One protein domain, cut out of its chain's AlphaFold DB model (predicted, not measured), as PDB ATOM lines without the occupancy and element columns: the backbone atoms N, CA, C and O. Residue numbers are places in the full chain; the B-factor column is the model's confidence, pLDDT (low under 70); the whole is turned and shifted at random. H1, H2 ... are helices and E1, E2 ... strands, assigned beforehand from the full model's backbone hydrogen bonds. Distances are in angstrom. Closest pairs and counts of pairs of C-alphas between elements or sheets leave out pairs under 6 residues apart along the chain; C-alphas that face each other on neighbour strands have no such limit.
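What this domain is: This is residues 36 to 188 and 246 to 296 of the 301 residues of the protein "DUF547 domain-containing protein" of Bryobacterales bacterium (UniProt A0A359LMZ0). What does the model look like? A body of helices is built round the long helix H4, with H1, H2 and H3 to one side of it, H5 on another, the pair H6 and H7 by its first part, and a small hairpin of strands E1 and E2 beside the end of H3. From this body a loose arm with H8, H9 and H10 reaches away and makes the longest axis. What are the figures? The printed part has 204 residues, with ten named helices and two named strands in the order H1 H2 H3 H4 E1 E2 H5 H6 H7 H8 H9 H10; helices hold 103 and strands 6 of the 109 residues in named elements, so the class is mostly helix, and E1 - E2 is one antiparallel sheet. It is compact, with a radius of gyration of the C-alphas of 17.2 A and spans of 52 by 36 by 33 A.

Where its parts are: Where is the sheet? E1 is residues 122 to 124 and E2 residues 127 to 129. Where are the helices? H4, residues 82 to 104, is 33.3 A long and starts at C-alpha 82 (124.175, 152.201, 196.691). H1 is residues 36 to 45 from C-alpha 36 (110.290, 162.279, 188.306), H2 54 to 60, H3 62 to 73 at 16.2 A, H5 131 to 139, H6 144 to 148 and H7 170 to 183 at 19.7 A. And after the cut? H8 is residues 260 to 270 at 15.2 A, H9 280 to 286, and H10 290 to 294, ending at C-alpha 294 (146.399, 165.758, 182.188).

How they stand to each other: How is the sheet paired? In the hairpin E1 and E2, N 124 and O 127 are 2.8 A apart, within hydrogen-bond range; the closest C-alphas of H3 and E1 are those of Ala 73 and Val 124, 4.3 A. What touches the hub H4? H5 does at a shallow tilt of 23 degrees, opposite ways, closest at C-alphas Tyr 93 and Leu 131, 6.1 A. H3 and H4 form a helical hairpin, in which H4 touches H3 with its residues 92 to 99 alone, closest at C-alphas Val 72 and Thr 92, 6.6 A, and H4 touches H2 with its residues 98 to 102 alone, closest at C-alphas Lys 58 and Leu 102, 5.9 A. What of the others? H1 touches H3 at C-alphas Leu 37 and Phe 68, 6.7 A, and H6 touches H7 at Ser 148 and Thr 178, 5.2 A; H8 and H10 are close but not clearly touching, with C-alphas Val 267 and Val 292 7.3 A apart, and H8 and H9 are apart. Are the backbones helical? Every O i to N i+4 pair is within hydrogen-bond range in H1, H4, H5, H7, H8 and H10, against 2 of 3 in H2, 7 of 8 in H3, 0 of 1 in H6 and 1 of 3 in H9; O i to N i+3 gives 2 of 2 in H6 and 1 of 4 in H9.

The domain as a whole: How large is it? The two C-alphas farthest apart, Glu 168 and Leu 279, are 53.2 A apart, and residues 275 to 280 stand free. Where is the cut? Residues 189 to 245 are not printed, and C-alphas 188 and 246 are 16.0 A apart. Which links are long, and where is confidence low? H4 to E1 and H6 to H7 are long links; residues 270 to 296 are under 70, and the printed part's mean pLDDT is 88.5.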
ATOM      1  N   ALA A  36     111.418 161.945 189.180       95.62
ATOM      2  CA  ALA A  36     110.290 162.279 188.306       95.62
ATOM      3  C   ALA A  36     110.364 163.727 187.788       95.62
ATOM      4  O   ALA A  36     110.024 164.000 186.631       95.62
ATOM      5  N   LEU A  37     110.870 164.657 188.605       96.38
ATOM      6  CA  LEU A  37     111.124 166.033 188.180       96.38
ATOM      7  C   LEU A  37     112.225 166.100 187.109       96.38
ATOM      8  O   LEU A  37     112.054 166.774 186.091       96.38
ATOM      9  N   TRP A  38     113.328 165.363 187.291       97.69
ATOM     10  CA  TRP A  38     114.376 165.272 186.269       97.69
ATOM     11  C   TRP A  38     113.896 164.568 184.991       97.69
ATOM     12  O   TRP A  38     114.173 165.046 183.892       97.69
ATOM     13  N   ASP A  39     113.138 163.479 185.123       98.12
ATOM     14  CA  ASP A  39     112.537 162.726 184.018       98.12
ATOM     15  C   ASP A  39     111.673 163.624 183.116       98.12
ATOM     16  O   ASP A  39     111.867 163.669 181.898       98.12
ATOM     17  N   SER A  40     110.792 164.423 183.725       98.12
ATOM     18  CA  SER A  40     109.960 165.419 183.035       98.12
ATOM     19  C   SER A  40     110.798 166.437 182.252       98.12
ATOM     20  O   SER A  40     110.489 166.751 181.098       98.12
ATOM     21  N   LEU A  41     111.903 166.917 182.839       98.50
ATOM     22  CA  LEU A  41     112.828 167.844 182.187       98.50
ATOM     23  C   LEU A  41     113.522 167.211 180.971       98.50
ATOM     24  O   LEU A  41     113.499 167.799 179.885       98.50
ATOM     25  N   VAL A  42     114.105 166.013 181.106       98.31
ATOM     26  CA  VAL A  42     114.819 165.384 179.979       98.31
ATOM     27  C   VAL A  42     113.880 164.938 178.861       98.31
ATOM     28  O   VAL A  42     114.221 165.110 177.692       98.31
ATOM     29  N   LYS A  43     112.664 164.472 179.174       98.19
ATOM     30  CA  LYS A  43     111.645 164.155 178.157       98.19
ATOM     31  C   LYS A  43     111.230 165.383 177.344       98.19
ATOM     32  O   LYS A  43     111.002 165.266 176.140       98.19
ATOM     33  N   ARG A  44     111.161 166.557 177.988       98.50
ATOM     34  CA  ARG A  44     110.713 167.821 177.377       98.50
ATOM     35  C   ARG A  44     111.799 168.540 176.563       98.50
ATOM     36  O   ARG A  44     111.457 169.190 175.573       98.50
ATOM     37  N   TYR A  45     113.066 168.460 176.983       98.69
ATOM     38  CA  TYR A  45     114.161 169.278 176.430       98.69
ATOM     39  C   TYR A  45     115.312 168.505 175.778       98.69
ATOM     40  O   TYR A  45     116.143 169.123 175.114       98.69
ATOM     41  N   VAL A  46     115.384 167.184 175.923       98.44
ATOM     42  CA  VAL A  46     116.221 166.340 175.056       98.44
ATOM     43  C   VAL A  46     115.376 165.927 173.839       98.44
ATOM     44  O   VAL A  46     114.146 165.953 173.906       98.44
ATOM     45  N   ASN A  47     115.997 165.552 172.721       96.88
ATOM     46  CA  ASN A  47     115.332 164.980 171.545       96.88
ATOM     47  C   ASN A  47     115.739 163.506 171.312       96.88
ATOM     48  O   ASN A  47     116.545 162.962 172.068       96.88
ATOM     49  N   GLU A  48     115.190 162.846 170.286       94.75
ATOM     50  CA  GLU A  48     115.465 161.421 170.020       94.75
ATOM     51  C   GLU A  48     116.917 161.145 169.571       94.75
ATOM     52  O   GLU A  48     117.453 160.075 169.843       94.75
ATOM     53  N   GLU A  49     117.632 162.122 168.994       92.81
ATOM     54  CA  GLU A  49     119.080 162.011 168.732       92.81
ATOM     55  C   GLU A  49     119.962 162.325 169.962       92.81
ATOM     56  O   GLU A  49     121.168 162.571 169.819       92.81
ATOM     57  N   ALA A  50     119.373 162.349 171.163       95.06
ATOM     58  CA  ALA A  50     120.007 162.698 172.435       95.06
ATOM     59  C   ALA A  50     120.709 164.077 172.433       95.06
ATOM     60  O   ALA A  50     121.728 164.290 173.103       95.06
ATOM     61  N   ARG A  51     120.173 165.026 171.656       96.44
ATOM     62  CA  ARG A  51     120.568 166.442 171.646       96.44
ATOM     63  C   ARG A  51     119.656 167.253 172.551       96.44
ATOM     64  O   ARG A  51     118.490 166.921 172.724       96.44
ATOM     65  N   VAL A  52     120.201 168.315 173.133       98.50
ATOM     66  CA  VAL A  52     119.496 169.153 174.107       98.50
ATOM     67  C   VAL A  52     119.057 170.451 173.441       98.50
ATOM     68  O   VAL A  52     119.868 171.149 172.835       98.50
ATOM     69  N   ASP A  53     117.784 170.808 173.567       98.56
ATOM     70  CA  ASP A  53     117.271 172.123 173.184       98.56
ATOM     71  C   ASP A  53     117.535 173.128 174.316       98.56
ATOM     72  O   ASP A  53     116.644 173.516 175.079       98.56
ATOM     73  N   TYR A  54     118.800 173.540 174.454       98.62
ATOM     74  CA  TYR A  54     119.209 174.523 175.459       98.62
ATOM     75  C   TYR A  54     118.520 175.878 175.256       98.62
ATOM     76  O   TYR A  54     118.257 176.587 176.227       98.62
ATOM     77  N   GLY A  55     118.190 176.233 174.009       98.44
ATOM     78  CA  GLY A  55     117.465 177.457 173.684       98.44
ATOM     79  C   GLY A  55     116.064 177.483 174.290       98.44
ATOM     80  O   GLY A  55     115.680 178.484 174.896       98.44
ATOM     81  N   ARG A  56     115.312 176.387 174.156       98.50
ATOM     82  CA  ARG A  56     113.985 176.221 174.758       98.50
ATOM     83  C   ARG A  56     114.059 176.033 176.269       98.50
ATOM     84  O   ARG A  56     113.352 176.734 176.991       98.50
ATOM     85  N   TRP A  57     114.959 175.181 176.758       98.62
ATOM     86  CA  TRP A  57     115.136 174.939 178.195       98.62
ATOM     87  C   TRP A  57     115.459 176.242 178.945       98.62
ATOM     88  O   TRP A  57     114.853 176.519 179.979       98.62
ATOM     89  N   LYS A  58     116.307 177.119 178.382       98.44
ATOM     90  CA  LYS A  58     116.624 178.427 178.984       98.44
ATOM     91  C   LYS A  58     115.413 179.353 179.135       98.44
ATOM     92  O   LYS A  58     115.395 180.147 180.071       98.44
ATOM     93  N   ARG A  59     114.435 179.285 178.223       98.25
ATOM     94  CA  ARG A  59     113.225 180.125 178.267       98.25
ATOM     95  C   ARG A  59     112.125 179.544 179.151       98.25
ATOM     96  O   ARG A  59     111.411 180.306 179.786       98.25
ATOM     97  N   GLU A  60     111.966 178.223 179.138       98.38
ATOM     98  CA  GLU A  60     110.740 177.560 179.606       98.38
ATOM     99  C   GLU A  60     110.929 176.654 180.828       98.38
ATOM    100  O   GLU A  60     109.933 176.328 181.454       98.38
ATOM    101  N   GLY A  61     112.155 176.210 181.138       97.88
ATOM    102  CA  GLY A  61     112.400 175.130 182.110       97.88
ATOM    103  C   GLY A  61     113.502 175.409 183.130       97.88
ATOM    104  O   GLY A  61     114.015 174.482 183.761       97.88
ATOM    105  N   LEU A  62     113.945 176.667 183.239       97.56
ATOM    106  CA  LEU A  62     115.018 177.049 184.159       97.56
ATOM    107  C   LEU A  62     114.552 177.008 185.622       97.56
ATOM    108  O   LEU A  62     115.325 176.605 186.485       97.56
ATOM    109  N   ALA A  63     113.294 177.375 185.888       97.94
ATOM    110  CA  ALA A  63     112.723 177.377 187.232       97.94
ATOM    111  C   ALA A  63     112.573 175.952 187.789       97.94
ATOM    112  O   ALA A  63     112.986 175.693 188.917       97.94
ATOM    113  N   GLU A  64     112.059 175.006 186.996       98.19
ATOM    114  CA  GLU A  64     111.963 173.599 187.404       98.19
ATOM    115  C   GLU A  64     113.343 172.942 187.564       98.19
ATOM    116  O   GLU A  64     113.533 172.129 188.468       98.19
ATOM    117  N   LEU A  65     114.329 173.321 186.740       98.44
ATOM    118  CA  LEU A  65     115.710 172.860 186.908       98.44
ATOM    119  C   LEU A  65     116.347 173.415 188.190       98.44
ATOM    120  O   LEU A  65     117.001 172.665 188.910       98.44
ATOM    121  N   ASP A  66     116.149 174.696 188.508       97.62
ATOM    122  CA  ASP A  66     116.650 175.284 189.757       97.62
ATOM    123  C   ASP A  66     115.935 174.700 190.990       97.62
ATOM    124  O   ASP A  66     116.579 174.442 192.010       97.62
ATOM    125  N   ALA A  67     114.641 174.370 190.881       96.94
ATOM    126  CA  ALA A  67     113.916 173.619 191.905       96.94
ATOM    127  C   ALA A  67     114.512 172.214 192.117       96.94
ATOM    128  O   ALA A  67     114.786 171.841 193.258       96.94
ATOM    129  N   PHE A  68     114.802 171.468 191.045       97.44
ATOM    130  CA  PHE A  68     115.492 170.175 191.130       97.44
ATOM    131  C   PHE A  68     116.879 170.304 191.783       97.44
ATOM    132  O   PHE A  68     117.233 169.545 192.687       97.44
ATOM    133  N   LEU A  69     117.662 171.311 191.387       97.44
ATOM    134  CA  LEU A  69     119.003 171.528 191.931       97.44
ATOM    135  C   LEU A  69     119.005 171.975 193.401       97.44
ATOM    136  O   LEU A  69     119.980 171.714 194.108       97.44
ATOM    137  N   SER A  70     117.915 172.562 193.904       96.31
ATOM    138  CA  SER A  70     117.760 172.809 195.345       96.31
ATOM    139  C   SER A  70     117.712 171.506 196.162       96.31
ATOM    140  O   SER A  70     118.279 171.444 197.252       96.31
ATOM    141  N   GLN A  71     117.133 170.434 195.604       95.69
ATOM    142  CA  GLN A  71     117.090 169.103 196.223       95.69
ATOM    143  C   GLN A  71     118.450 168.395 196.129       95.69
ATOM    144  O   GLN A  71     118.890 167.758 197.082       95.69
ATOM    145  N   VAL A  72     119.166 168.567 195.009       96.69
ATOM    146  CA  VAL A  72     120.567 168.127 194.857       96.69
ATOM    147  C   VAL A  72     121.468 168.738 195.934       96.69
ATOM    148  O   VAL A  72     122.321 168.040 196.482       96.69
ATOM    149  N   ALA A  73     121.267 170.018 196.258       96.81
ATOM    150  CA  ALA A  73     122.059 170.735 197.254       96.81
ATOM    151  C   ALA A  73     121.782 170.320 198.708       96.81
ATOM    152  O   ALA A  73     122.676 170.444 199.552       96.81
ATOM    153  N   ALA A  74     120.576 169.834 199.015       94.88
ATOM    154  CA  ALA A  74     120.228 169.363 200.351       94.88
ATOM    155  C   ALA A  74     121.078 168.138 200.764       94.88
ATOM    156  O   ALA A  74     121.509 167.377 199.897       94.88
ATOM    157  N   PRO A  75     121.337 167.917 202.067       94.31
ATOM    158  CA  PRO A  75     121.943 166.675 202.547       94.31
ATOM    159  C   PRO A  75     121.070 165.461 202.210       94.31
ATOM    160  O   PRO A  75     119.857 165.491 202.426       94.31
ATOM    161  N   TRP A  76     121.678 164.391 201.706       94.00
ATOM    162  CA  TRP A  76     120.998 163.125 201.418       94.00
ATOM    163  C   TRP A  76     121.085 162.185 202.641       94.00
ATOM    164  O   TRP A  76     121.908 162.403 203.537       94.00
ATOM    165  N   PRO A  77     120.257 161.128 202.744       92.38
ATOM    166  CA  PRO A  77     120.329 160.197 203.865       92.38
ATOM    167  C   PRO A  77     121.669 159.465 203.902       92.38
ATOM    168  O   PRO A  77     122.111 158.893 202.906       92.38
ATOM    169  N   ALA A  78     122.265 159.372 205.091       87.75
ATOM    170  CA  ALA A  78     123.490 158.603 205.300       87.75
ATOM    171  C   ALA A  78     123.332 157.106 204.954       87.75
ATOM    172  O   ALA A  78     124.297 156.466 204.549       87.75
ATOM    173  N   GLY A  79     122.117 156.561 205.095       89.62
ATOM    174  CA  GLY A  79     121.761 155.178 204.754       89.62
ATOM    175  C   GLY A  79     121.179 154.987 203.348       89.62
ATOM    176  O   GLY A  79     120.478 154.004 203.129       89.62
ATOM    177  N   MET A  80     121.393 155.928 202.420       91.94
ATOM    178  CA  MET A  80     120.939 155.792 201.031       91.94
ATOM    179  C   MET A  80     121.559 154.547 200.380       91.94
ATOM    180  O   MET A  80     122.774 154.348 200.436       91.94
ATOM    181  N   GLU A  81     120.723 153.721 199.753       94.25
ATOM    182  CA  GLU A  81     121.148 152.505 199.055       94.25
ATOM    183  C   GLU A  81     122.126 152.845 197.902       94.25
ATOM    184  O   GLU A  81     122.105 153.944 197.340       94.25
ATOM    185  N   ALA A  82     123.054 151.936 197.591       95.25
ATOM    186  CA  ALA A  82     124.175 152.201 196.691       95.25
ATOM    187  C   ALA A  82     123.749 152.507 195.243       95.25
ATOM    188  O   ALA A  82     124.321 153.410 194.623       95.25
ATOM    189  N   SER A  83     122.752 151.801 194.704       96.25
ATOM    190  CA  SER A  83     122.171 152.096 193.393       96.25
ATOM    191  C   SER A  83     121.411 153.428 193.415       96.25
ATOM    192  O   SER A  83     121.682 154.276 192.567       96.25
ATOM    193  N   ALA A  84     120.602 153.705 194.442       96.19
ATOM    194  CA  ALA A  84     119.944 155.001 194.618       96.19
ATOM    195  C   ALA A  84     120.967 156.153 194.633       96.19
ATOM    196  O   ALA A  84     120.807 157.150 193.922       96.19
ATOM    197  N   ARG A  85     122.078 155.999 195.366       96.62
ATOM    198  CA  ARG A  85     123.159 156.993 195.414       96.62
ATOM    199  C   ARG A  85     123.890 157.130 194.072       96.62
ATOM    200  O   ARG A  85     124.205 158.252 193.673       96.62
ATOM    201  N   LYS A  86     124.140 156.030 193.348       97.94
ATOM    202  CA  LYS A  86     124.733 156.056 191.994       97.94
ATOM    203  C   LYS A  86     123.797 156.787 191.011       97.94
ATOM    204  O   LYS A  86     124.253 157.689 190.310       97.94
ATOM    205  N   ALA A  87     122.498 156.484 191.019       97.69
ATOM    206  CA  ALA A  87     121.475 157.135 190.193       97.69
ATOM    207  C   ALA A  87     121.350 158.646 190.481       97.69
ATOM    208  O   ALA A  87     121.355 159.463 189.551       97.69
ATOM    209  N   ALA A  88     121.335 159.033 191.761       97.19
ATOM    210  CA  ALA A  88     121.317 160.430 192.194       97.19
ATOM    211  C   ALA A  88     122.573 161.201 191.749       97.19
ATOM    212  O   ALA A  88     122.464 162.334 191.279       97.19
ATOM    213  N   LEU A  89     123.764 160.594 191.832       97.62
ATOM    214  CA  LEU A  89     125.020 161.206 191.377       97.62
ATOM    215  C   LEU A  89     125.097 161.349 189.845       97.62
ATOM    216  O   LEU A  89     125.530 162.399 189.367       97.62
ATOM    217  N   ILE A  90     124.653 160.346 189.073       98.38
ATOM    218  CA  ILE A  90     124.580 160.425 187.597       98.38
ATOM    219  C   ILE A  90     123.666 161.583 187.188       98.38
ATOM    220  O   ILE A  90     124.046 162.449 186.394       98.38
ATOM    221  N   THR A  91     122.472 161.630 187.781       97.25
ATOM    222  CA  THR A  91     121.490 162.686 187.535       97.25
ATOM    223  C   THR A  91     122.039 164.056 187.933       97.25
ATOM    224  O   THR A  91     121.961 165.001 187.150       97.25
ATOM    225  N   THR A  92     122.685 164.154 189.098       97.38
ATOM    226  CA  THR A  92     123.338 165.378 189.586       97.38
ATOM    227  C   THR A  92     124.375 165.910 188.597       97.38
ATOM    228  O   THR A  92     124.323 167.085 188.241       97.38
ATOM    229  N   TYR A  93     125.300 165.074 188.114       98.19
ATOM    230  CA  TYR A  93     126.320 165.508 187.151       98.19
ATOM    231  C   TYR A  93     125.689 166.069 185.871       98.19
ATOM    232  O   TYR A  93     126.076 167.142 185.401       98.19
ATOM    233  N   ASN A  94     124.693 165.368 185.323       98.44
ATOM    234  CA  ASN A  94     124.021 165.768 184.089       98.44
ATOM    235  C   ASN A  94     123.211 167.063 184.276       98.44
ATOM    236  O   ASN A  94     123.345 167.984 183.468       98.44
ATOM    237  N   ALA A  95     122.450 167.187 185.366       98.31
ATOM    238  CA  ALA A  95     121.676 168.384 185.693       98.31
ATOM    239  C   ALA A  95     122.569 169.613 185.930       98.31
ATOM    240  O   ALA A  95     122.309 170.685 185.380       98.31
ATOM    241  N   LEU A  96     123.668 169.460 186.677       97.94
ATOM    242  CA  LEU A  96     124.645 170.531 186.898       97.94
ATOM    243  C   LEU A  96     125.366 170.935 185.605       97.94
ATOM    244  O   LEU A  96     125.595 172.125 185.379       97.94
ATOM    245  N   THR A  97     125.681 169.974 184.730       98.25
ATOM    246  CA  THR A  97     126.296 170.256 183.423       98.25
ATOM    247  C   THR A  97     125.331 171.015 182.510       98.25
ATOM    248  O   THR A  97     125.712 172.036 181.933       98.25
ATOM    249  N   VAL A  98     124.062 170.595 182.435       98.50
ATOM    250  CA  VAL A  98     123.009 171.332 181.719       98.50
ATOM    251  C   VAL A  98     122.861 172.743 182.283       98.50
ATOM    252  O   VAL A  98     122.902 173.711 181.523       98.50
ATOM    253  N   ARG A  99     122.762 172.891 183.608       98.19
ATOM    254  CA  ARG A  99     122.606 174.200 184.250       98.19
ATOM    255  C   ARG A  99     123.767 175.142 183.964       98.19
ATOM    256  O   ARG A  99     123.546 176.334 183.748       98.19
ATOM    257  N   TRP A 100     124.989 174.614 183.939       97.50
ATOM    258  CA  TRP A 100     126.184 175.371 183.586       97.50
ATOM    259  C   TRP A 100     126.145 175.865 182.134       97.50
ATOM    260  O   TRP A 100     126.398 177.047 181.886       97.50
ATOM    261  N   VAL A 101     125.746 175.014 181.183       98.31
ATOM    262  CA  VAL A 101     125.519 175.443 179.792       98.31
ATOM    263  C   VAL A 101     124.449 176.531 179.728       98.31
ATOM    264  O   VAL A 101     124.690 177.561 179.107       98.31
ATOM    265  N   LEU A 102     123.305 176.362 180.400       98.38
ATOM    266  CA  LEU A 102     122.206 177.337 180.385       98.38
ATOM    267  C   LEU A 102     122.624 178.716 180.921       98.38
ATOM    268  O   LEU A 102     122.218 179.733 180.353       98.38
ATOM    269  N   THR A 103     123.491 178.777 181.940       97.25
ATOM    270  CA  THR A 103     124.104 180.035 182.411       97.25
ATOM    271  C   THR A 103     124.810 180.773 181.272       97.25
ATOM    272  O   THR A 103     124.580 181.965 181.075       97.25
ATOM    273  N   HIS A 104     125.614 180.058 180.482       97.19
ATOM    274  CA  HIS A 104     126.437 180.629 179.412       97.19
ATOM    275  C   HIS A 104     125.769 180.649 178.027       97.19
ATOM    276  O   HIS A 104     126.327 181.218 177.093       97.19
ATOM    277  N   TYR A 105     124.588 180.050 177.869       97.19
ATOM    278  CA  TYR A 105     123.922 179.918 176.574       97.19
ATOM    279  C   TYR A 105     123.470 181.287 176.011       97.19
ATOM    280  O   TYR A 105     122.837 182.047 176.754       97.19
ATOM    281  N   PRO A 106     123.704 181.596 174.718       97.12
ATOM    282  CA  PRO A 106     124.280 180.729 173.685       97.12
ATOM    283  C   PRO A 106     125.811 180.614 173.763       97.12
ATOM    284  O   PRO A 106     126.532 181.606 173.714       97.12
ATOM    285  N   VAL A 107     126.320 179.376 173.795       96.56
ATOM    286  CA  VAL A 107     127.760 179.075 173.811       96.56
ATOM    287  C   VAL A 107     128.073 177.922 172.854       96.56
ATOM    288  O   VAL A 107     127.326 176.957 172.773       96.56
ATOM    289  N   GLN A 108     129.172 178.005 172.096       97.00
ATOM    290  CA  GLN A 108     129.503 176.989 171.078       97.00
ATOM    291  C   GLN A 108     130.097 175.694 171.651       97.00
ATOM    292  O   GLN A 108     130.094 174.677 170.966       97.00
ATOM    293  N   SER A 109     130.619 175.726 172.876       96.12
ATOM    294  CA  SER A 109     131.159 174.575 173.602       96.12
ATOM    295  C   SER A 109     131.222 174.904 175.088       96.12
ATOM    296  O   SER A 109     131.521 176.043 175.452       96.12
ATOM    297  N   ILE A 110     131.037 173.908 175.953       93.75
ATOM    298  CA  ILE A 110     131.323 174.043 177.387       93.75
ATOM    299  C   ILE A 110     132.782 174.466 177.650       93.75
ATOM    300  O   ILE A 110     133.046 175.202 178.598       93.75
ATOM    301  N   MET A 111     133.721 174.106 176.765       90.50
ATOM    302  CA  MET A 111     135.146 174.448 176.872       90.50
ATOM    303  C   MET A 111     135.445 175.942 176.673       90.50
ATOM    304  O   MET A 111     136.529 176.394 177.031       90.50
ATOM    305  N   LYS A 112     134.478 176.721 176.168       91.81
ATOM    306  CA  LYS A 112     134.547 178.192 176.098       91.81
ATOM    307  C   LYS A 112     134.301 178.885 177.442       91.81
ATOM    308  O   LYS A 112     134.362 180.108 177.509       91.81
ATOM    309  N   THR A 113     133.899 178.141 178.468       89.69
ATOM    310  CA  THR A 113     133.524 178.703 179.771       89.69
ATOM    311  C   THR A 113     134.699 178.622 180.753       89.69
ATOM    312  O   THR A 113     135.562 177.754 180.602       89.69
ATOM    313  N   PRO A 114     134.778 179.484 181.784       86.62
ATOM    314  CA  PRO A 114     135.887 179.433 182.733       86.62
ATOM    315  C   PRO A 114     135.808 178.176 183.609       86.62
ATOM    316  O   PRO A 114     134.863 178.029 184.382       86.62
ATOM    317  N   ASN A 115     136.812 177.296 183.561       85.69
ATOM    318  CA  ASN A 115     136.926 176.104 184.420       85.69
ATOM    319  C   ASN A 115     135.600 175.315 184.627       85.69
ATOM    320  O   ASN A 115     135.191 175.149 185.781       85.69
ATOM    321  N   PRO A 116     134.887 174.858 183.575       87.81
ATOM    322  CA  PRO A 116     133.597 174.164 183.691       87.81
ATOM    323  C   PRO A 116     133.596 172.999 184.685       87.81
ATOM    324  O   PRO A 116     132.710 172.921 185.529       87.81
ATOM    325  N   PHE A 117     134.605 172.122 184.618       90.00
ATOM    326  CA  PHE A 117     134.586 170.854 185.355       90.00
ATOM    327  C   PHE A 117     135.235 170.901 186.747       90.00
ATOM    328  O   PHE A 117     134.725 170.272 187.670       90.00
ATOM    329  N   ARG A 118     136.325 171.670 186.907       87.12
ATOM    330  CA  ARG A 118     137.200 171.653 188.102       87.12
ATOM    331  C   ARG A 118     136.788 172.597 189.229       87.12
ATOM    332  O   ARG A 118     137.260 172.454 190.354       87.12
ATOM    333  N   ALA A 119     135.994 173.623 188.938       85.56
ATOM    334  CA  ALA A 119     135.677 174.640 189.933       85.56
ATOM    335  C   ALA A 119     134.526 174.176 190.836       85.56
ATOM    336  O   ALA A 119     133.415 173.935 190.364       85.56
ATOM    337  N   ALA A 120     134.776 174.105 192.145       89.25
ATOM    338  CA  ALA A 120     133.762 173.760 193.133       89.25
ATOM    339  C   ALA A 120     132.771 174.925 193.324       89.25
ATOM    340  O   ALA A 120     132.983 175.838 194.131       89.25
ATOM    341  N   ARG A 121     131.711 174.934 192.511       89.44
ATOM    342  CA  ARG A 121     130.693 175.999 192.456       89.44
ATOM    343  C   ARG A 121     129.327 175.576 192.980       89.44
ATOM    344  O   ARG A 121     128.520 176.451 193.260       89.44
ATOM    345  N   GLN A 122     129.079 174.275 193.075       90.62
ATOM    346  CA  GLN A 122     127.753 173.712 193.299       90.62
ATOM    347  C   GLN A 122     127.710 173.044 194.667       90.62
ATOM    348  O   GLN A 122     128.708 172.463 195.097       90.62
ATOM    349  N   THR A 123     126.572 173.115 195.349       95.75
ATOM    350  CA  THR A 123     126.333 172.298 196.542       95.75
ATOM    351  C   THR A 123     125.648 171.007 196.104       95.75
ATOM    352  O   THR A 123     124.717 171.046 195.304       95.75
ATOM    353  N   VAL A 124     126.136 169.876 196.602       96.31
ATOM    354  CA  VAL A 124     125.634 168.522 196.350       96.31
ATOM    355  C   VAL A 124     125.750 167.753 197.659       96.31
ATOM    356  O   VAL A 124     126.841 167.739 198.231       96.31
ATOM    357  N   ASP A 125     124.674 167.120 198.133       95.75
ATOM    358  CA  ASP A 125     124.690 166.328 199.378       95.75
ATOM    359  C   ASP A 125     125.272 167.142 200.562       95.75
ATOM    360  O   ASP A 125     126.220 166.746 201.242       95.75
ATOM    361  N   GLY A 126     124.805 168.392 200.709       94.62
ATOM    362  CA  GLY A 126     125.290 169.360 201.704       94.62
ATOM    363  C   GLY A 126     126.736 169.860 201.526       94.62
ATOM    364  O   GLY A 126     127.211 170.655 202.338       94.62
ATOM    365  N   ARG A 127     127.467 169.430 200.487       94.88
ATOM    366  CA  ARG A 127     128.901 169.711 200.294       94.88
ATOM    367  C   ARG A 127     129.166 170.510 199.023       94.88
ATOM    368  O   ARG A 127     128.575 170.265 197.979       94.88
ATOM    369  N   ARG A 128     130.118 171.445 199.080       96.19
ATOM    370  CA  ARG A 128     130.532 172.234 197.911       96.19
ATOM    371  C   ARG A 128     131.479 171.423 197.020       96.19
ATOM    372  O   ARG A 128     132.623 171.195 197.405       96.19
ATOM    373  N   LEU A 129     131.007 171.017 195.844       94.50
ATOM    374  CA  LEU A 129     131.691 170.128 194.900       94.50
ATOM    375  C   LEU A 129     131.819 170.747 193.496       94.50
ATOM    376  O   LEU A 129     131.121 171.698 193.124       94.50
ATOM    377  N   SER A 130     132.744 170.198 192.710       94.00
ATOM    378  CA  SER A 130     132.869 170.399 191.263       94.00
ATOM    379  C   SER A 130     132.272 169.216 190.479       94.00
ATOM    380  O   SER A 130     131.975 168.170 191.060       94.00
ATOM    381  N   LEU A 131     132.110 169.346 189.155       93.88
ATOM    382  CA  LEU A 131     131.679 168.219 188.310       93.88
ATOM    383  C   LEU A 131     132.708 167.078 188.341       93.88
ATOM    384  O   LEU A 131     132.322 165.913 188.407       93.88
ATOM    385  N   ASP A 132     134.006 167.408 188.370       92.19
ATOM    386  CA  ASP A 132     135.083 166.422 188.510       92.19
ATOM    387  C   ASP A 132     135.015 165.670 189.859       92.19
ATOM    388  O   ASP A 132     135.352 164.489 189.909       92.19
ATOM    389  N   ASP A 133     134.536 166.294 190.946       95.31
ATOM    390  CA  ASP A 133     134.355 165.614 192.244       95.31
ATOM    391  C   ASP A 133     133.159 164.642 192.241       95.31
ATOM    392  O   ASP A 133     133.211 163.589 192.885       95.31
ATOM    393  N   VAL A 134     132.079 164.973 191.522       96.06
ATOM    394  CA  VAL A 134     130.911 164.085 191.339       96.06
ATOM    395  C   VAL A 134     131.285 162.901 190.441       96.06
ATOM    396  O   VAL A 134     131.030 161.747 190.790       96.06
ATOM    397  N   GLU A 135     131.981 163.160 189.333       95.50
ATOM    398  CA  GLU A 135     132.517 162.123 188.444       95.50
ATOM    399  C   GLU A 135     133.531 161.220 189.165       95.50
ATOM    400  O   GLU A 135     133.484 160.002 189.022       95.50
ATOM    401  N   SER A 136     134.416 161.787 189.991       95.06
ATOM    402  CA  SER A 136     135.381 161.025 190.797       95.06
ATOM    403  C   SER A 136     134.694 160.079 191.789       95.06
ATOM    404  O   SER A 136     135.128 158.937 191.939       95.06
ATOM    405  N   GLN A 137     133.593 160.501 192.423       95.81
ATOM    406  CA  GLN A 137     132.786 159.618 193.277       95.81
ATOM    407  C   GLN A 137     132.181 158.452 192.490       95.81
ATOM    408  O   GLN A 137     132.291 157.312 192.934       95.81
ATOM    409  N   LEU A 138     131.606 158.712 191.313       97.12
ATOM    410  CA  LEU A 138     131.038 157.669 190.452       97.12
ATOM    411  C   LEU A 138     132.098 156.688 189.938       97.12
ATOM    412  O   LEU A 138     131.905 155.478 190.013       97.12
ATOM    413  N   ARG A 139     133.253 157.183 189.483       96.31
ATOM    414  CA  ARG A 139     134.370 156.342 189.018       96.31
ATOM    415  C   ARG A 139     134.908 155.431 190.125       96.31
ATOM    416  O   ARG A 139     135.237 154.277 189.862       96.31
ATOM    417  N   LYS A 140     134.933 155.904 191.378       96.75
ATOM    418  CA  LYS A 140     135.322 155.103 192.554       96.75
ATOM    419  C   LYS A 140     134.341 153.974 192.896       96.75
ATOM    420  O   LYS A 140     134.711 153.096 193.666       96.75
ATOM    421  N   MET A 141     133.141 153.948 192.307       96.75
ATOM    422  CA  MET A 141     132.213 152.812 192.419       96.75
ATOM    423  C   MET A 141     132.602 151.620 191.523       96.75
ATOM    424  O   MET A 141     131.940 150.589 191.580       96.75
ATOM    425  N   GLY A 142     133.654 151.739 190.700       96.62
ATOM    426  CA  GLY A 142     134.230 150.618 189.942       96.62
ATOM    427  C   GLY A 142     133.410 150.140 188.737       96.62
ATOM    428  O   GLY A 142     133.707 149.089 188.177       96.62
ATOM    429  N   ASP A 143     132.388 150.894 188.332       98.00
ATOM    430  CA  ASP A 143     131.483 150.532 187.242       98.00
ATOM    431  C   ASP A 143     131.868 151.259 185.937       98.00
ATOM    432  O   ASP A 143     131.619 152.461 185.820       98.00
ATOM    433  N   PRO A 144     132.439 150.579 184.922       97.81
ATOM    434  CA  PRO A 144     132.868 151.231 183.683       97.81
ATOM    435  C   PRO A 144     131.717 151.856 182.875       97.81
ATOM    436  O   PRO A 144     131.967 152.718 182.030       97.81
ATOM    437  N   ARG A 145     130.453 151.477 183.139       98.62
ATOM    438  CA  ARG A 145     129.279 152.063 182.470       98.62
ATOM    439  C   ARG A 145     129.016 153.511 182.892       98.62
ATOM    440  O   ARG A 145     128.282 154.197 182.194       98.62
ATOM    441  N   VAL A 146     129.653 154.046 183.945       97.88
ATOM    442  CA  VAL A 146     129.527 155.488 184.265       97.88
ATOM    443  C   VAL A 146     129.938 156.374 183.075       97.88
ATOM    444  O   VAL A 146     129.341 157.421 182.834       97.88
ATOM    445  N   HIS A 147     130.875 155.907 182.245       97.25
ATOM    446  CA  HIS A 147     131.335 156.611 181.040       97.25
ATOM    447  C   HIS A 147     130.343 156.622 179.879       97.25
ATOM    448  O   HIS A 147     130.552 157.371 178.926       97.25
ATOM    449  N   SER A 148     129.268 155.832 179.949       97.62
ATOM    450  CA  SER A 148     128.166 155.872 178.986       97.62
ATOM    451  C   SER A 148     126.987 156.729 179.455       97.62
ATOM    452  O   SER A 148     126.027 156.862 178.704       97.62
ATOM    453  N   VAL A 149     127.029 157.326 180.656       97.81
ATOM    454  CA  VAL A 149     125.884 158.068 181.231       97.81
ATOM    455  C   VAL A 149     126.210 159.474 181.736       97.81
ATOM    456  O   VAL A 149     125.294 160.220 182.082       97.81
ATOM    457  N   LEU A 150     127.487 159.865 181.750       96.62
ATOM    458  CA  LEU A 150     127.930 161.211 182.123       96.62
ATOM    459  C   LEU A 150     128.115 162.094 180.885       96.62
ATOM    460  O   LEU A 150     129.019 161.898 180.071       96.62
ATOM    461  N   VAL A 151     127.230 163.081 180.736       94.75
ATOM    462  CA  VAL A 151     127.105 163.896 179.525       94.75
ATOM    463  C   VAL A 151     127.675 165.288 179.747       94.75
ATOM    464  O   VAL A 151     126.991 166.244 180.097       94.75
ATOM    465  N   CYS A 152     128.956 165.393 179.428       92.75
ATOM    466  CA  CYS A 152     129.801 166.583 179.357       92.75
ATOM    467  C   CYS A 152     129.357 167.709 178.379       92.75
ATOM    468  O   CYS A 152     130.170 168.560 178.029       92.75
ATOM    469  N   ALA A 153     128.109 167.711 177.894       96.00
ATOM    470  CA  ALA A 153     127.538 168.643 176.904       96.00
ATOM    471  C   ALA A 153     128.280 168.795 175.549       96.00
ATOM    472  O   ALA A 153     127.938 169.652 174.736       96.00
ATOM    473  N   ALA A 154     129.278 167.965 175.258       95.88
ATOM    474  CA  ALA A 154     129.945 167.897 173.961       95.88
ATOM    475  C   ALA A 154     129.238 166.936 172.988       95.88
ATOM    476  O   ALA A 154     128.604 165.954 173.381       95.88
ATOM    477  N   ARG A 155     129.373 167.184 171.683       95.50
ATOM    478  CA  ARG A 155     128.711 166.415 170.616       95.50
ATOM    479  C   ARG A 155     129.133 164.951 170.550       95.50
ATOM    480  O   ARG A 155     128.311 164.144 170.095       95.50
ATOM    481  N   SER A 156     130.340 164.638 171.030       95.19
ATOM    482  CA  SER A 156     130.889 163.283 171.185       95.19
ATOM    483  C   SER A 156     130.751 162.662 172.589       95.19
ATOM    484  O   SER A 156     131.252 161.553 172.799       95.19
ATOM    485  N   CYS A 157     130.078 163.318 173.548       95.31
ATOM    486  CA  CYS A 157     129.669 162.660 174.799       95.31
ATOM    487  C   CYS A 157     128.710 161.484 174.495       95.31
ATOM    488  O   CYS A 157     128.117 161.440 173.409       95.31
ATOM    489  N   PRO A 158     128.532 160.531 175.428       96.06
ATOM    490  CA  PRO A 158     127.437 159.565 175.350       96.06
ATOM    491  C   PRO A 158     126.050 160.239 175.254       96.06
ATOM    492  O   PRO A 158     125.917 161.429 175.563       96.06
ATOM    493  N   PRO A 159     125.007 159.498 174.831       95.50
ATOM    494  CA  PRO A 159     123.646 160.016 174.767       95.50
ATOM    495  C   PRO A 159     123.124 160.383 176.162       95.50
ATOM    496  O   PRO A 159     123.223 159.595 177.106       95.50
ATOM    497  N   LEU A 160     122.515 161.567 176.278       97.38
ATOM    498  CA  LEU A 160     121.716 161.923 177.446       97.38
ATOM    499  C   LEU A 160     120.384 161.178 177.378       97.38
ATOM    500  O   LEU A 160     119.595 161.402 176.460       97.38
ATOM    501  N   ARG A 161     120.153 160.287 178.346       96.56
ATOM    502  CA  ARG A 161     118.925 159.495 178.439       96.56
ATOM    503  C   ARG A 161     117.703 160.414 178.567       96.56
ATOM    504  O   ARG A 161     117.717 161.361 179.350       96.56
ATOM    505  N   ARG A 162     116.633 160.103 177.829       97.38
ATOM    506  CA  ARG A 162     115.313 160.777 177.879       97.38
ATOM    507  C   ARG A 162     114.448 160.279 179.050       97.38
ATOM    508  O   ARG A 162     113.228 160.234 178.953       97.38
ATOM    509  N   GLU A 163     115.089 159.835 180.122       96.38
ATOM    510  CA  GLU A 163     114.489 159.177 181.281       96.38
ATOM    511  C   GLU A 163     115.437 159.374 182.470       96.38
ATOM    512  O   GLU A 163     116.661 159.396 182.285       96.38
ATOM    513  N   ALA A 164     114.899 159.528 183.678       96.81
ATOM    514  CA  ALA A 164     115.725 159.567 184.882       96.81
ATOM    515  C   ALA A 164     116.263 158.181 185.259       96.81
ATOM    516  O   ALA A 164     115.605 157.161 185.052       96.81
ATOM    517  N   TYR A 165     117.447 158.154 185.871       97.56
ATOM    518  CA  TYR A 165     117.957 156.931 186.479       97.56
ATOM    519  C   TYR A 165     117.254 156.689 187.819       97.56
ATOM    520  O   TYR A 165     117.225 157.587 188.663       97.56
ATOM    521  N   THR A 166     116.706 155.491 188.014       96.00
ATOM    522  CA  THR A 166     116.046 155.049 189.258       96.00
ATOM    523  C   THR A 166     116.878 153.956 189.921       96.00
ATOM    524  O   THR A 166     117.694 153.325 189.255       96.00
ATOM    525  N   ALA A 167     116.717 153.727 191.226       95.38
ATOM    526  CA  ALA A 167     117.477 152.690 191.934       95.38
ATOM    527  C   ALA A 167     117.118 151.291 191.397       95.38
ATOM    528  O   ALA A 167     117.974 150.484 191.038       95.38
ATOM    529  N   GLU A 168     115.818 151.064 191.241       96.00
ATOM    530  CA  GLU A 168     115.180 149.801 190.884       96.00
ATOM    531  C   GLU A 168     115.549 149.329 189.472       96.00
ATOM    532  O   GLU A 168     115.598 148.127 189.210       96.00
ATOM    533  N   GLN A 169     115.809 150.264 188.551       97.50
ATOM    534  CA  GLN A 169     116.092 149.969 187.142       97.50
ATOM    535  C   GLN A 169     117.544 150.266 186.747       97.50
ATOM    536  O   GLN A 169     117.915 150.006 185.599       97.50
ATOM    537  N   LEU A 170     118.374 150.776 187.668       98.06
ATOM    538  CA  LEU A 170     119.680 151.361 187.354       98.06
ATOM    539  C   LEU A 170     120.555 150.454 186.496       98.06
ATOM    540  O   LEU A 170     121.087 150.880 185.478       98.06
ATOM    541  N   GLU A 171     120.697 149.195 186.899       98.38
ATOM    542  CA  GLU A 171     121.563 148.236 186.220       98.38
ATOM    543  C   GLU A 171     121.107 147.972 184.777       98.38
ATOM    544  O   GLU A 171     121.941 147.933 183.874       98.38
ATOM    545  N   ALA A 172     119.793 147.895 184.537       98.50
ATOM    546  CA  ALA A 172     119.231 147.760 183.197       98.50
ATOM    547  C   ALA A 172     119.393 149.049 182.372       98.50
ATOM    548  O   ALA A 172     119.771 148.979 181.203       98.50
ATOM    549  N   GLN A 173     119.174 150.222 182.976       98.62
ATOM    550  CA  GLN A 173     119.328 151.525 182.319       98.62
ATOM    551  C   GLN A 173     120.798 151.831 181.961       98.62
ATOM    552  O   GLN A 173     121.062 152.388 180.895       98.62
ATOM    553  N   LEU A 174     121.763 151.442 182.805       98.75
ATOM    554  CA  LEU A 174     123.204 151.531 182.525       98.75
ATOM    555  C   LEU A 174     123.605 150.615 181.361       98.75
ATOM    556  O   LEU A 174     124.329 151.034 180.456       98.75
ATOM    557  N   ASP A 175     123.138 149.364 181.374       98.69
ATOM    558  CA  ASP A 175     123.368 148.394 180.303       98.69
ATOM    559  C   ASP A 175     122.773 148.884 178.967       98.69
ATOM    560  O   ASP A 175     123.443 148.844 177.934       98.69
ATOM    561  N   ASP A 176     121.540 149.393 178.991       98.56
ATOM    562  CA  ASP A 176     120.830 149.955 177.837       98.56
ATOM    563  C   ASP A 176     121.532 151.196 177.261       98.56
ATOM    564  O   ASP A 176     121.934 151.186 176.097       98.56
ATOM    565  N   ASN A 177     121.802 152.227 178.074       98.44
ATOM    566  CA  ASN A 177     122.453 153.454 177.588       98.44
ATOM    567  C   ASN A 177     123.865 153.175 177.030       98.44
ATOM    568  O   ASN A 177     124.313 153.846 176.098       98.44
ATOM    569  N   THR A 178     124.546 152.136 177.534       98.69
ATOM    570  CA  THR A 178     125.824 151.657 176.983       98.69
ATOM    571  C   THR A 178     125.661 151.038 175.590       98.69
ATOM    572  O   THR A 178     126.459 151.353 174.702       98.69
ATOM    573  N   ARG A 179     124.622 150.221 175.355       98.56
ATOM    574  CA  ARG A 179     124.311 149.687 174.013       98.56
ATOM    575  C   ARG A 179     123.914 150.802 173.049       98.56
ATOM    576  O   ARG A 179     124.473 150.872 171.959       98.56
ATOM    577  N   VAL A 180     123.037 151.722 173.461       97.81
ATOM    578  CA  VAL A 180     122.631 152.886 172.648       97.81
ATOM    579  C   VAL A 180     123.843 153.747 172.270       97.81
ATOM    580  O   VAL A 180     123.968 154.191 171.126       97.81
ATOM    581  N   TRP A 181     124.792 153.944 173.192       98.12
ATOM    582  CA  TRP A 181     126.032 154.662 172.902       98.12
ATOM    583  C   TRP A 181     126.914 153.942 171.872       98.12
ATOM    584  O   TRP A 181     127.374 154.575 170.917       98.12
ATOM    585  N   LEU A 182     127.148 152.633 172.030       98.44
ATOM    586  CA  LEU A 182     127.974 151.854 171.098       98.44
ATOM    587  C   LEU A 182     127.299 151.590 169.745       98.44
ATOM    588  O   LEU A 182     128.004 151.435 168.751       98.44
ATOM    589  N   ALA A 183     125.968 151.611 169.675       97.75
ATOM    590  CA  ALA A 183     125.208 151.556 168.427       97.75
ATOM    591  C   ALA A 183     125.268 152.867 167.615       97.75
ATOM    592  O   ALA A 183     124.963 152.879 166.422       97.75
ATOM    593  N   ASN A 184     125.676 153.987 168.223       96.38
ATOM    594  CA  ASN A 184     125.760 155.270 167.531       96.38
ATOM    595  C   ASN A 184     126.952 155.307 166.557       96.38
ATOM    596  O   ASN A 184     128.063 155.684 166.936       96.38
ATOM    597  N   ALA A 185     126.687 155.009 165.280       94.12
ATOM    598  CA  ALA A 185     127.664 154.966 164.183       94.12
ATOM    599  C   ALA A 185     128.550 156.226 164.037       94.12
ATOM    600  O   ALA A 185     129.663 156.154 163.513       94.12
ATOM    601  N   LYS A 186     128.092 157.396 164.511       92.31
ATOM    602  CA  LYS A 186     128.878 158.648 164.485       92.31
ATOM    603  C   LYS A 186     129.963 158.681 165.569       92.31
ATOM    604  O   LYS A 186     130.923 159.434 165.438       92.31
ATOM    605  N   LEU A 187     129.805 157.895 166.635       95.56
ATOM    606  CA  LEU A 187     130.683 157.857 167.810       95.56
ATOM    607  C   LEU A 187     131.476 156.552 167.917       95.56
ATOM    608  O   LEU A 187     132.599 156.563 168.418       95.56
ATOM    609  N   ASN A 188     130.904 155.444 167.443       98.19
ATOM    610  CA  ASN A 188     131.462 154.103 167.536       98.19
ATOM    611  C   ASN A 188     131.150 153.326 166.251       98.19
ATOM    612  O   ASN A 188     130.044 153.397 165.733       98.19
ATOM    613  N   TRP A 246     134.041 168.533 170.497       94.94
ATOM    614  CA  TRP A 246     133.778 169.348 171.685       94.94
ATOM    615  C   TRP A 246     132.719 170.436 171.472       94.94
ATOM    616  O   TRP A 246     132.426 171.170 172.417       94.94
ATOM    617  N   GLY A 247     132.137 170.572 170.277       97.12
ATOM    618  CA  GLY A 247     131.002 171.467 170.063       97.12
ATOM    619  C   GLY A 247     129.828 171.103 170.967       97.12
ATOM    620  O   GLY A 247     129.698 169.954 171.382       97.12
ATOM    621  N   LEU A 248     128.975 172.074 171.295       98.25
ATOM    622  CA  LEU A 248     127.812 171.851 172.156       98.25
ATOM    623  C   LEU A 248     126.853 170.814 171.537       98.25
ATOM    624  O   LEU A 248     126.558 170.879 170.340       98.25
ATOM    625  N   ASN A 249     126.343 169.870 172.336       97.44
ATOM    626  CA  ASN A 249     125.354 168.854 171.934       97.44
ATOM    627  C   ASN A 249     123.930 169.419 171.749       97.44
ATOM    628  O   ASN A 249     122.942 168.760 172.074       97.44
ATOM    629  N   ASP A 250     123.840 170.628 171.206       97.88
ATOM    630  CA  ASP A 250     122.606 171.365 170.985       97.88
ATOM    631  C   ASP A 250     121.756 170.750 169.854       97.88
ATOM    632  O   ASP A 250     122.293 170.189 168.888       97.88
ATOM    633  N   ALA A 251     120.432 170.862 169.966       96.69
ATOM    634  CA  ALA A 251     119.481 170.413 168.946       96.69
ATOM    635  C   ALA A 251     119.476 171.304 167.680       96.69
ATOM    636  O   ALA A 251     119.140 170.839 166.589       96.69
ATOM    637  N   SER A 252     119.886 172.572 167.796       95.44
ATOM    638  CA  SER A 252     119.928 173.556 166.708       95.44
ATOM    639  C   SER A 252     121.243 173.495 165.901       95.44
ATOM    640  O   SER A 252     121.800 172.426 165.641       95.44
ATOM    641  N   SER A 253     121.738 174.630 165.397       94.06
ATOM    642  CA  SER A 253     123.048 174.753 164.743       94.06
ATOM    643  C   SER A 253     124.190 175.129 165.694       94.06
ATOM    644  O   SER A 253     125.355 175.048 165.294       94.06
ATOM    645  N   VAL A 254     123.888 175.505 166.943       96.25
ATOM    646  CA  VAL A 254     124.899 175.882 167.941       96.25
ATOM    647  C   VAL A 254     125.904 174.739 168.138       96.25
ATOM    648  O   VAL A 254     125.559 173.563 168.165       96.25
ATOM    649  N   GLY A 255     127.190 175.086 168.189       94.44
ATOM    650  CA  GLY A 255     128.285 174.127 168.361       94.44
ATOM    651  C   GLY A 255     128.694 173.316 167.124       94.44
ATOM    652  O   GLY A 255     129.829 172.854 167.093       94.44
ATOM    653  N   LYS A 256     127.873 173.207 166.064       92.31
ATOM    654  CA  LYS A 256     128.199 172.396 164.861       92.31
ATOM    655  C   LYS A 256     129.506 172.791 164.148       92.31
ATOM    656  O   LYS A 256     130.084 171.963 163.456       92.31
ATOM    657  N   GLY A 257     129.956 174.040 164.299       90.38
ATOM    658  CA  GLY A 257     131.199 174.569 163.716       90.38
ATOM    659  C   GLY A 257     132.371 174.702 164.700       90.38
ATOM    660  O   GLY A 257     133.270 175.510 164.464       90.38
ATOM    661  N   TYR A 258     132.346 174.004 165.840       92.81
ATOM    662  CA  TYR A 258     133.409 174.085 166.842       92.81
ATOM    663  C   TYR A 258     134.558 173.118 166.516       92.81
ATOM    664  O   TYR A 258     134.439 171.908 166.668       92.81
ATOM    665  N   THR A 259     135.679 173.651 166.030       89.50
ATOM    666  CA  THR A 259     136.817 172.846 165.558       89.50
ATOM    667  C   THR A 259     137.839 172.559 166.662       89.50
ATOM    668  O   THR A 259     137.928 173.295 167.645       89.50
ATOM    669  N   GLN A 260     138.696 171.547 166.462       83.50
ATOM    670  CA  GLN A 260     139.839 171.271 167.354       83.50
ATOM    671  C   GLN A 260     140.773 172.485 167.518       83.50
ATOM    672  O   GLN A 260     141.325 172.703 168.593       83.50
ATOM    673  N   LEU A 261     140.912 173.321 166.481       84.69
ATOM    674  CA  LEU A 261     141.693 174.560 166.556       84.69
ATOM    675  C   LEU A 261     141.052 175.588 167.506       84.69
ATOM    676  O   LEU A 261     141.761 176.230 168.278       84.69
ATOM    677  N   ARG A 262     139.714 175.717 167.495       86.25
ATOM    678  CA  ARG A 262     138.988 176.564 168.461       86.25
ATOM    679  C   ARG A 262     139.092 176.008 169.878       86.25
ATOM    680  O   ARG A 262     139.353 176.781 170.790       86.25
ATOM    681  N   LEU A 263     138.973 174.688 170.044       85.50
ATOM    682  CA  LEU A 263     139.203 174.021 171.328       85.50
ATOM    683  C   LEU A 263     140.584 174.348 171.895       85.50
ATOM    684  O   LEU A 263     140.678 174.752 173.048       85.50
ATOM    685  N   TYR A 264     141.643 174.191 171.097       79.50
ATOM    686  CA  TYR A 264     143.004 174.507 171.524       79.50
ATOM    687  C   TYR A 264     143.121 175.956 172.016       79.50
ATOM    688  O   TYR A 264     143.613 176.189 173.120       79.50
ATOM    689  N   TRP A 265     142.604 176.913 171.241       80.50
ATOM    690  CA  TRP A 265     142.610 178.327 171.616       80.50
ATOM    691  C   TRP A 265     141.844 178.599 172.919       80.50
ATOM    692  O   TRP A 265     142.381 179.211 173.841       80.50
ATOM    693  N   ASP A 266     140.607 178.110 173.026       82.12
ATOM    694  CA  ASP A 266     139.776 178.323 174.213       82.12
ATOM    695  C   ASP A 266     140.385 177.662 175.460       82.12
ATOM    696  O   ASP A 266     140.321 178.239 176.544       82.12
ATOM    697  N   VAL A 267     141.031 176.498 175.318       74.19
ATOM    698  CA  VAL A 267     141.763 175.831 176.403       74.19
ATOM    699  C   VAL A 267     142.949 176.674 176.863       74.19
ATOM    700  O   VAL A 267     143.066 176.912 178.060       74.19
ATOM    701  N   VAL A 268     143.794 177.173 175.956       72.00
ATOM    702  CA  VAL A 268     144.941 178.028 176.328       72.00
ATOM    703  C   VAL A 268     144.480 179.288 177.072       72.00
ATOM    704  O   VAL A 268     145.098 179.670 178.063       72.00
ATOM    705  N   MET A 269     143.369 179.896 176.643       73.38
ATOM    706  CA  MET A 269     142.840 181.128 177.242       73.38
ATOM    707  C   MET A 269     142.141 180.914 178.598       73.38
ATOM    708  O   MET A 269     142.278 181.752 179.486       73.38
ATOM    709  N   HIS A 270     141.393 179.819 178.785       69.31
ATOM    710  CA  HIS A 270     140.596 179.580 180.005       69.31
ATOM    711  C   HIS A 270     141.250 178.615 181.008       69.31
ATOM    712  O   HIS A 270     140.813 178.538 182.159       69.31
ATOM    713  N   TYR A 271     142.296 177.900 180.587       65.56
ATOM    714  CA  TYR A 271     143.103 176.987 181.396       65.56
ATOM    715  C   TYR A 271     144.607 177.273 181.208       65.56
ATOM    716  O   TYR A 271     145.341 176.394 180.745       65.56
ATOM    717  N   PRO A 272     145.099 178.477 181.568       55.84
ATOM    718  CA  PRO A 272     146.527 178.766 181.511       55.84
ATOM    719  C   PRO A 272     147.293 177.739 182.370       55.84
ATOM    720  O   PRO A 272     146.961 177.561 183.550       55.84
ATOM    721  N   PRO A 273     148.283 177.019 181.810       52.06
ATOM    722  CA  PRO A 273     149.009 176.002 182.553       52.06
ATOM    723  C   PRO A 273     149.826 176.660 183.667       52.06
ATOM    724  O   PRO A 273     150.623 177.567 183.424       52.06
ATOM    725  N   ALA A 274     149.645 176.189 184.900       45.06
ATOM    726  CA  ALA A 274     150.401 176.684 186.043       45.06
ATOM    727  C   ALA A 274     151.908 176.447 185.827       45.06
ATOM    728  O   ALA A 274     152.364 175.305 185.818       45.06
ATOM    729  N   GLY A 275     152.670 177.530 185.651       45.34
ATOM    730  CA  GLY A 275     154.134 177.503 185.608       45.34
ATOM    731  C   GLY A 275     154.781 177.030 184.302       45.34
ATOM    732  O   GLY A 275     155.971 176.730 184.319       45.34
ATOM    733  N   VAL A 276     154.059 176.958 183.175       45.31
ATOM    734  CA  VAL A 276     154.648 176.490 181.904       45.31
ATOM    735  C   VAL A 276     154.812 177.653 180.925       45.31
ATOM    736  O   VAL A 276     153.839 178.167 180.380       45.31
ATOM    737  N   GLY A 277     156.063 178.074 180.719       42.00
ATOM    738  CA  GLY A 277     156.417 179.186 179.836       42.00
ATOM    739  C   GLY A 277     156.163 178.927 178.345       42.00
ATOM    740  O   GLY A 277     155.880 177.809 177.912       42.00
ATOM    741  N   VAL A 278     156.334 179.995 177.559       42.56
ATOM    742  CA  VAL A 278     156.009 180.152 176.123       42.56
ATOM    743  C   VAL A 278     156.406 178.963 175.222       42.56
ATOM    744  O   VAL A 278     155.725 178.685 174.239       42.56
ATOM    745  N   LEU A 279     157.449 178.206 175.575       38.88
ATOM    746  CA  LEU A 279     157.919 177.026 174.834       38.88
ATOM    747  C   LEU A 279     156.893 175.877 174.730       38.88
ATOM    748  O   LEU A 279     156.969 175.090 173.786       38.88
ATOM    749  N   ALA A 280     155.898 175.782 175.620       44.50
ATOM    750  CA  ALA A 280     154.852 174.759 175.488       44.50
ATOM    751  C   ALA A 280     153.942 174.956 174.263       44.50
ATOM    752  O   ALA A 280     153.385 173.975 173.771       44.50
ATOM    753  N   LEU A 281     153.850 176.171 173.709       44.25
ATOM    754  CA  LEU A 281     153.100 176.428 172.472       44.25
ATOM    755  C   LEU A 281     153.642 175.613 171.281       44.25
ATOM    756  O   LEU A 281     152.877 175.255 170.390       44.25
ATOM    757  N   LEU A 282     154.937 175.268 171.287       37.50
ATOM    758  CA  LEU A 282     155.572 174.454 170.243       37.50
ATOM    759  C   LEU A 282     155.378 172.944 170.464       37.50
ATOM    760  O   LEU A 282     155.177 172.205 169.504       37.50
ATOM    761  N   ALA A 283     155.367 172.478 171.717       39.16
ATOM    762  CA  ALA A 283     155.140 171.063 172.032       39.16
ATOM    763  C   ALA A 283     153.690 170.607 171.762       39.16
ATOM    764  O   ALA A 283     153.446 169.433 171.479       39.16
ATOM    765  N   VAL A 284     152.716 171.524 171.822       43.62
ATOM    766  CA  VAL A 284     151.293 171.191 171.615       43.62
ATOM    767  C   VAL A 284     150.939 170.963 170.135       43.62
ATOM    768  O   VAL A 284     149.979 170.247 169.848       43.62
ATOM    769  N   ALA A 285     151.754 171.444 169.189       39.72
ATOM    770  CA  ALA A 285     151.533 171.251 167.750       39.72
ATOM    771  C   ALA A 285     151.599 169.778 167.278       39.72
ATOM    772  O   ALA A 285     151.140 169.472 166.180       39.72
ATOM    773  N   LEU A 286     152.152 168.865 168.091       35.00
ATOM    774  CA  LEU A 286     152.414 167.464 167.716       35.00
ATOM    775  C   LEU A 286     151.726 166.417 168.625       35.00
ATOM    776  O   LEU A 286     151.916 165.221 168.418       35.00
ATOM    777  N   GLY A 287     150.955 166.836 169.643       36.94
ATOM    778  CA  GLY A 287     150.651 165.987 170.815       36.94
ATOM    779  C   GLY A 287     149.183 165.789 171.234       36.94
ATOM    780  O   GLY A 287     148.928 165.064 172.196       36.94
ATOM    781  N   GLY A 288     148.208 166.387 170.543       45.78
ATOM    782  CA  GLY A 288     146.771 166.158 170.781       45.78
ATOM    783  C   GLY A 288     146.213 166.609 172.147       45.78
ATOM    784  O   GLY A 288     146.900 167.164 173.002       45.78
ATOM    785  N   VAL A 289     144.920 166.338 172.377       48.28
ATOM    786  CA  VAL A 289     144.108 166.836 173.519       48.28
ATOM    787  C   VAL A 289     144.491 166.203 174.882       48.28
ATOM    788  O   VAL A 289     143.780 166.337 175.876       48.28
ATOM    789  N   TRP A 290     145.646 165.532 174.976       38.47
ATOM    790  CA  TRP A 290     146.136 164.914 176.214       38.47
ATOM    791  C   TRP A 290     146.272 165.925 177.365       38.47
ATOM    792  O   TRP A 290     146.036 165.562 178.510       38.47
ATOM    793  N   TRP A 291     146.557 167.200 177.074       36.28
ATOM    794  CA  TRP A 291     146.734 168.257 178.082       36.28
ATOM    795  C   TRP A 291     145.457 168.699 178.810       36.28
ATOM    796  O   TRP A 291     145.489 168.830 180.033       36.28
ATOM    797  N   VAL A 292     144.319 168.836 178.110       48.38
ATOM    798  CA  VAL A 292     142.995 169.072 178.744       48.38
ATOM    799  C   VAL A 292     142.710 168.001 179.799       48.38
ATOM    800  O   VAL A 292     142.070 168.241 180.820       48.38
ATOM    801  N   TRP A 293     143.244 166.811 179.553       50.62
ATOM    802  CA  TRP A 293     143.043 165.609 180.330       50.62
ATOM    803  C   TRP A 293     144.089 165.371 181.421       50.62
ATOM    804  O   TRP A 293     143.740 164.970 182.530       50.62
ATOM    805  N   ALA A 294     145.357 165.690 181.168       39.84
ATOM    806  CA  ALA A 294     146.399 165.758 182.188       39.84
ATOM    807  C   ALA A 294     146.033 166.797 183.264       39.84
ATOM    808  O   ALA A 294     146.190 166.530 184.456       39.84
ATOM    809  N   ALA A 295     145.412 167.917 182.869       41.84
ATOM    810  CA  ALA A 295     144.874 168.913 183.793       41.84
ATOM    811  C   ALA A 295     143.752 168.372 184.713       41.84
ATOM    812  O   ALA A 295     143.607 168.865 185.833       41.84
ATOM    813  N   ARG A 296     142.999 167.337 184.291       53.25
ATOM    814  CA  ARG A 296     141.980 166.644 185.114       53.25
ATOM    815  C   ARG A 296     142.558 165.547 186.024       53.25
ATOM    816  O   ARG A 296     141.926 165.181 187.008       53.25
TER     817      ARG A 296